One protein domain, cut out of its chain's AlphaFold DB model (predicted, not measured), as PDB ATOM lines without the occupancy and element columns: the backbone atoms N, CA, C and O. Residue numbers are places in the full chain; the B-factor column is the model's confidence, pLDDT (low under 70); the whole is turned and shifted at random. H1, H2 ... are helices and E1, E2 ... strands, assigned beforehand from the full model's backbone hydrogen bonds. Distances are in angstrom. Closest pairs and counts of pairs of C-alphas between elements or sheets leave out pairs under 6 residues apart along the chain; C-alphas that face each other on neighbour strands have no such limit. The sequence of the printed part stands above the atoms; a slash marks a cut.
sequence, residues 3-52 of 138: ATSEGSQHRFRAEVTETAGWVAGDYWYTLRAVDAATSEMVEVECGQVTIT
ATOM      1  N   ALA A   3      -2.383  -8.965   6.604       88.12
ATOM      2  CA  ALA A   3      -1.633  -8.821   7.846       88.12
ATOM      3  C   ALA A   3      -2.611  -8.708   9.022       88.12
ATOM      4  O   ALA A   3      -3.523  -7.886   8.997       88.12
ATOM      5  N   THR A   4      -2.422  -9.523  10.054       90.06
ATOM      6  CA  THR A   4      -3.253  -9.523  11.268       90.06
ATOM      7  C   THR A   4      -2.387  -9.215  12.481       90.06
ATOM      8  O   THR A   4      -1.280  -9.739  12.596       90.06
ATOM      9  N   SER A   5      -2.845  -8.327  13.365       88.56
ATOM     10  CA  SER A   5      -2.130  -8.008  14.604       88.56
ATOM     11  C   SER A   5      -2.297  -9.137  15.621       88.56
ATOM     12  O   SER A   5      -3.418  -9.527  15.942       88.56
ATOM     13  N   GLU A   6      -1.190  -9.609  16.173       87.94
ATOM     14  CA  GLU A   6      -1.120 -10.613  17.229       87.94
ATOM     15  C   GLU A   6      -0.310 -10.025  18.395       87.94
ATOM     16  O   GLU A   6       0.899 -10.222  18.531       87.94
ATOM     17  N   GLY A   7      -0.979  -9.197  19.204       85.44
ATOM     18  CA  GLY A   7      -0.332  -8.397  20.246       85.44
ATOM     19  C   GLY A   7       0.632  -7.371  19.646       85.44
ATOM     20  O   GLY A   7       0.217  -6.508  18.881       85.44
ATOM     21  N   SER A   8       1.919  -7.475  19.986       83.38
ATOM     22  CA  SER A   8       2.990  -6.619  19.452       83.38
ATOM     23  C   SER A   8       3.616  -7.147  18.152       83.38
ATOM     24  O   SER A   8       4.678  -6.678  17.752       83.38
ATOM     25  N   GLN A   9       3.035  -8.184  17.542       84.75
ATOM     26  CA  GLN A   9       3.524  -8.805  16.309       84.75
ATOM     27  C   GLN A   9       2.470  -8.703  15.208       84.75
ATOM     28  O   GLN A   9       1.281  -8.562  15.483       84.75
ATOM     29  N   HIS A  10       2.903  -8.826  13.956       85.94
ATOM     30  CA  HIS A  10       2.010  -8.948  12.810       85.94
ATOM     31  C   HIS A  10       2.231 -10.290  12.120       85.94
ATOM     32  O   HIS A  10       3.360 -10.659  11.797       85.94
ATOM     33  N   ARG A  11       1.140 -11.017  11.886       88.12
ATOM     34  CA  ARG A  11       1.127 -12.269  11.134       88.12
ATOM     35  C   ARG A  11       0.631 -12.007   9.723       88.12
ATOM     36  O   ARG A  11      -0.501 -11.558   9.539       88.12
ATOM     37  N   PHE A  12       1.458 -12.351   8.745       88.62
ATOM     38  CA  PHE A  12       1.109 -12.298   7.331       88.62
ATOM     39  C   PHE A  12       0.630 -13.667   6.856       88.62
ATOM     40  O   PHE A  12       1.247 -14.690   7.154       88.62
ATOM     41  N   ARG A  13      -0.479 -13.685   6.118       89.81
ATOM     42  CA  ARG A  13      -1.047 -14.896   5.521       89.81
ATOM     43  C   ARG A  13      -1.540 -14.594   4.110       89.81
ATOM     44  O   ARG A  13      -2.237 -13.603   3.892       89.81
ATOM     45  N   ALA A  14      -1.183 -15.451   3.163       90.50
ATOM     46  CA  ALA A  14      -1.822 -15.522   1.856       90.50
ATOM     47  C   ALA A  14      -2.759 -16.736   1.850       90.50
ATOM     48  O   ALA A  14      -2.433 -17.772   2.434       90.50
ATOM     49  N   GLU A  15      -3.941 -16.584   1.258       89.81
ATOM     50  CA  GLU A  15      -4.904 -17.683   1.157       89.81
ATOM     51  C   GLU A  15      -4.523 -18.638   0.027       89.81
ATOM     52  O   GLU A  15      -3.900 -18.240  -0.955       89.81
ATOM     53  N   VAL A  16      -4.944 -19.901   0.138       85.00
ATOM     54  CA  VAL A  16      -4.583 -20.949  -0.835       85.00
ATOM     55  C   VAL A  16      -5.018 -20.573  -2.256       85.00
ATOM     56  O   VAL A  16      -4.285 -20.807  -3.210       85.00
ATOM     57  N   THR A  17      -6.181 -19.933  -2.404       88.06
ATOM     58  CA  THR A  17      -6.691 -19.453  -3.700       88.06
ATOM     59  C   THR A  17      -5.835 -18.348  -4.313       88.06
ATOM     60  O   THR A  17      -5.788 -18.221  -5.530       88.06
ATOM     61  N   GLU A  18      -5.168 -17.543  -3.486       89.38
ATOM     62  CA  GLU A  18      -4.247 -16.501  -3.941       89.38
ATOM     63  C   GLU A  18      -2.912 -17.121  -4.359       89.38
ATOM     64  O   GLU A  18      -2.427 -16.854  -5.456       89.38
ATOM     65  N   THR A  19      -2.352 -18.000  -3.521       88.38
ATOM     66  CA  THR A  19      -1.065 -18.653  -3.799       88.38
ATOM     67  C   THR A  19      -1.135 -19.632  -4.968       88.38
ATOM     68  O   THR A  19      -0.134 -19.841  -5.640       88.38
ATOM     69  N   ALA A  20      -2.309 -20.205  -5.254       84.56
ATOM     70  CA  ALA A  20      -2.520 -21.078  -6.411       84.56
ATOM     71  C   ALA A  20      -2.327 -20.356  -7.756       84.56
ATOM     72  O   ALA A  20      -2.016 -20.995  -8.757       84.56
ATOM     73  N   GLY A  21      -2.507 -19.031  -7.791       85.50
ATOM     74  CA  GLY A  21      -2.264 -18.215  -8.981       85.50
ATOM     75  C   GLY A  21      -0.809 -17.769  -9.144       85.50
ATOM     76  O   GLY A  21      -0.494 -17.086 -10.117       85.50
ATOM     77  N   TRP A  22       0.075 -18.090  -8.197       88.25
ATOM     78  CA  TRP A  22       1.470 -17.677  -8.271       88.25
ATOM     79  C   TRP A  22       2.246 -18.558  -9.244       88.25
ATOM     80  O   TRP A  22       2.192 -19.785  -9.192       88.25
ATOM     81  N   VAL A  23       2.998 -17.914 -10.133       87.38
ATOM     82  CA  VAL A  23       3.885 -18.623 -11.053       87.38
ATOM     83  C   VAL A  23       5.083 -19.145 -10.263       87.38
ATOM     84  O   VAL A  23       5.633 -18.444  -9.417       87.38
ATOM     85  N   ALA A  24       5.481 -20.388 -10.531       86.62
ATOM     86  CA  ALA A  24       6.667 -20.959  -9.913       86.62
ATOM     87  C   ALA A  24       7.923 -20.180 -10.335       86.62
ATOM     88  O   ALA A  24       8.098 -19.861 -11.514       86.62
ATOM     89  N   GLY A  25       8.801 -19.895  -9.378       87.00
ATOM     90  CA  GLY A  25      10.009 -19.115  -9.619       87.00
ATOM     91  C   GLY A  25      10.604 -18.506  -8.357       87.00
ATOM     92  O   GLY A  25      10.072 -18.658  -7.255       87.00
ATOM     93  N   ASP A  26      11.718 -17.804  -8.547       88.00
ATOM     94  CA  ASP A  26      12.424 -17.088  -7.491       88.00
ATOM     95  C   ASP A  26      12.006 -15.619  -7.469       88.00
ATOM     96  O   ASP A  26      12.038 -14.922  -8.487       88.00
ATOM     97  N   TYR A  27      11.635 -15.142  -6.286       91.94
ATOM     98  CA  TYR A  27      11.153 -13.788  -6.064       91.94
ATOM     99  C   TYR A  27      11.949 -13.111  -4.958       91.94
ATOM    100  O   TYR A  27      12.384 -13.745  -3.998       91.94
ATOM    101  N   TRP A  28      12.089 -11.792  -5.065       93.50
ATOM    102  CA  TRP A  28      12.563 -10.951  -3.972       93.50
ATOM    103  C   TRP A  28      11.376 -10.317  -3.265       93.50
ATOM    104  O   TRP A  28      10.427  -9.873  -3.912       93.50
ATOM    105  N   TYR A  29      11.452 -10.238  -1.941       91.25
ATOM    106  CA  TYR A  29      10.460  -9.547  -1.131       91.25
ATOM    107  C   TYR A  29      11.121  -8.527  -0.204       91.25
ATOM    108  O   TYR A  29      12.274  -8.675   0.204       91.25
ATOM    109  N   THR A  30      10.359  -7.489   0.127       93.06
ATOM    110  CA  THR A  30      10.656  -6.515   1.181       93.06
ATOM    111  C   THR A  30       9.409  -6.383   2.046       93.06
ATOM    112  O   THR A  30       8.289  -6.291   1.537       93.06
ATOM    113  N   LEU A  31       9.599  -6.421   3.356       90.19
ATOM    114  CA  LEU A  31       8.587  -6.197   4.369       90.19
ATOM    115  C   LEU A  31       8.790  -4.798   4.933       90.19
ATOM    116  O   LEU A  31       9.874  -4.468   5.412       90.19
ATOM    117  N   ARG A  32       7.739  -3.980   4.907       90.56
ATOM    118  CA  ARG A  32       7.796  -2.595   5.378       90.56
ATOM    119  C   ARG A  32       6.696  -2.328   6.390       90.56
ATOM    120  O   ARG A  32       5.549  -2.715   6.170       90.56
ATOM    121  N   ALA A  33       7.051  -1.666   7.483       89.25
ATOM    122  CA  ALA A  33       6.109  -1.150   8.464       89.25
ATOM    123  C   ALA A  33       5.843   0.325   8.164       89.25
ATOM    124  O   ALA A  33       6.773   1.066   7.846       89.25
ATOM    125  N   VAL A  34       4.577   0.732   8.253       90.56
ATOM    126  CA  VAL A  34       4.162   2.124   8.072       90.56
ATOM    127  C   VAL A  34       3.482   2.594   9.349       90.56
ATOM    128  O   VAL A  34       2.527   1.961   9.803       90.56
ATOM    129  N   ASP A  35       3.971   3.690   9.919       88.50
ATOM    130  CA  ASP A  35       3.292   4.378  11.012       88.50
ATOM    131  C   ASP A  35       2.070   5.116  10.448       88.50
ATOM    132  O   ASP A  35       2.183   5.974   9.572       88.50
ATOM    133  N   ALA A  36       0.877   4.771  10.931       86.19
ATOM    134  CA  ALA A  36      -0.370   5.333  10.420       86.19
ATOM    135  C   ALA A  36      -0.559   6.826  10.756       86.19
ATOM    136  O   ALA A  36      -1.307   7.509  10.058       86.19
ATOM    137  N   ALA A  37       0.085   7.336  11.809       88.94
ATOM    138  CA  ALA A  37      -0.030   8.725  12.243       88.94
ATOM    139  C   ALA A  37       0.977   9.638  11.533       88.94
ATOM    140  O   ALA A  37       0.631  10.766  11.180       88.94
ATOM    141  N   THR A  38       2.205   9.165  11.304       91.00
ATOM    142  CA  THR A  38       3.272   9.966  10.673       91.00
ATOM    143  C   THR A  38       3.481   9.653   9.192       91.00
ATOM    144  O   THR A  38       4.160  10.411   8.503       91.00
ATOM    145  N   SER A  39       2.887   8.567   8.679       90.38
ATOM    146  CA  SER A  39       3.157   8.007   7.342       90.38
ATOM    147  C   SER A  39       4.630   7.647   7.106       90.38
ATOM    148  O   SER A  39       5.062   7.489   5.963       90.38
ATOM    149  N   GLU A  40       5.413   7.507   8.177       91.31
ATOM    150  CA  GLU A  40       6.803   7.078   8.102       91.31
ATOM    151  C   GLU A  40       6.878   5.586   7.763       91.31
ATOM    152  O   GLU A  40       6.115   4.777   8.292       91.31
ATOM    153  N   MET A  41       7.799   5.219   6.868       91.94
ATOM    154  CA  MET A  41       7.985   3.850   6.391       91.94
ATOM    155  C   MET A  41       9.376   3.343   6.761       91.94
ATOM    156  O   MET A  41      10.378   3.966   6.416       91.94
ATOM    157  N   VAL A  42       9.433   2.166   7.380       92.06
ATOM    158  CA  VAL A  42      10.684   1.489   7.745       92.06
ATOM    159  C   VAL A  42      10.710   0.094   7.127       92.06
ATOM    160  O   VAL A  42       9.726  -0.645   7.203       92.06
ATOM    161  N   GLU A  43      11.831  -0.277   6.503       91.94
ATOM    162  CA  GLU A  43      12.062  -1.653   6.050       91.94
ATOM    163  C   GLU A  43      12.392  -2.545   7.251       91.94
ATOM    164  O   GLU A  43      13.307  -2.265   8.023       91.94
ATOM    165  N   VAL A  44      11.610  -3.608   7.416       90.12
ATOM    166  CA  VAL A  44      11.720  -4.569   8.518       90.12
ATOM    167  C   VAL A  44      12.572  -5.761   8.105       90.12
ATOM    168  O   VAL A  44      13.398  -6.234   8.881       90.12
ATOM    169  N   GLU A  45      12.358  -6.260   6.889       89.50
ATOM    170  CA  GLU A  45      13.024  -7.452   6.373       89.50
ATOM    171  C   GLU A  45      13.066  -7.403   4.847       89.50
ATOM    172  O   GLU A  45      12.155  -6.885   4.205       89.50
ATOM    173  N   CYS A  46      14.102  -7.975   4.252       93.38
ATOM    174  CA  CYS A  46      14.147  -8.248   2.828       93.38
ATOM    175  C   CYS A  46      14.811  -9.602   2.591       93.38
ATOM    176  O   CYS A  46      15.618 -10.073   3.395       93.38
ATOM    177  N   GLY A  47      14.451 -10.254   1.492       93.38
ATOM    178  CA  GLY A  47      14.956 -11.586   1.217       93.38
ATOM    179  C   GLY A  47      14.485 -12.149  -0.108       93.38
ATOM    180  O   GLY A  47      13.895 -11.459  -0.939       93.38
ATOM    181  N   GLN A  48      14.774 -13.434  -0.285       91.94
ATOM    182  CA  GLN A  48      14.323 -14.226  -1.419       91.94
ATOM    183  C   GLN A  48      13.321 -15.275  -0.950       91.94
ATOM    184  O   GLN A  48      13.437 -15.817   0.149       91.94
ATOM    185  N   VAL A  49      12.341 -15.556  -1.799       89.31
ATOM    186  CA  VAL A  49      11.373 -16.630  -1.617       89.31
ATOM    187  C   VAL A  49      11.228 -17.385  -2.931       89.31
ATOM    188  O   VAL A  49      11.077 -16.779  -3.990       89.31
ATOM    189  N   THR A  50      11.275 -18.710  -2.857       87.88
ATOM    190  CA  THR A  50      11.049 -19.585  -4.007       87.88
ATOM    191  C   THR A  50       9.635 -20.133  -3.928       87.88
ATOM    192  O   THR A  50       9.243 -20.736  -2.927       87.88
ATOM    193  N   ILE A  51       8.868 -19.927  -4.992       87.38
ATOM    194  CA  ILE A  51       7.539 -20.502  -5.167       87.38
ATOM    195  C   ILE A  51       7.723 -21.793  -5.955       87.38
ATOM    196  O   ILE A  51       8.093 -21.766  -7.129       87.38
ATOM    197  N   THR A  52       7.503 -22.931  -5.302       82.94
ATOM    198  CA  THR A  52       7.599 -24.234  -5.962       82.94
ATOM    199  C   THR A  52       6.332 -24.521  -6.761       82.94
ATOM    200  O   THR A  52       5.244 -24.142  -6.320       82.94
TER     201      THR A  52
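This is residues 3 to 52 of the 138 residues of an uncharacterized protein of Aeromonas media (UniProt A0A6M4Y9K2). Two separate strand hairpins make an open, C-like frame: a long hairpin, E3 and E4, runs along one side, and a short one, E1 and E2, lies across a gap from it, with the short helix H1 and its links joining the two at one end. The turn of the long hairpin, residues 35 to 40, sticks out free at the other end. The printed part has 50 residues, with one named helix and four named strands in the order E1, E2, H1, E3, E4; the class is mostly strand, in two antiparallel sheets of two strands each. The whole is loose, with a radius of gyration of the C-alphas of 13.6 A, and elongated, spanning 37 by 20 by 16 A.

E1, residues 3 to 6, and E2, residues 9 to 13, form a hairpin and are antiparallel neighbours, at 142 degrees between their directions. The C-alphas of Ala 3 and Phe 12, which face each other, are 4.5 A apart. N 4 and O 11 are within hydrogen-bond range at 2.8 A, as are N 9 and O 6 at 3.1 A. A tight link of 2 residues follows to H1, residues 16 to 19. H1 is too short for an O i to N i+4 pair; its one O i to N i+3 pair is within hydrogen-bond range. H1 is apart from E1. A tight link of 5 residues leads to E3, residues 25 to 34, which forms a hairpin with E4, residues 41 to 51. These two are antiparallel neighbours at 161 degrees; the C-alphas of Thr 30 and Cys 46, which face each other, are 4.2 A apart. N 31 and O 45 are within hydrogen-bond range at 2.7 A, as are N 51 and O 25 at 2.9 A. E4 bends by 58 degrees at residue 44. E1 and E2 are both apart from E3 and from E4, and H1 is apart from E4.

E1 begins at C-alpha 3, (-1.633, -8.821, 7.846), and is 9.6 A long from first to last C-alpha. E2 is 13.2 A long and H1 5.1 A. E3 runs 28.3 A from C-alpha 25 at (10.009, -19.115, -9.619) to C-alpha 34. E4, the longest strand by residues with 11, covers 27.0 A and ends at C-alpha 51, (7.539, -20.502, -5.167).

The two C-alphas farthest apart are those of Ala 37 and Thr 52, at 38.4 A. The printed part has no cut and no long link; the link from E3 to E4, 6 residues, is short but not tight. The mean pLDDT of the printed part is 89.0, and no printed residue is under 70.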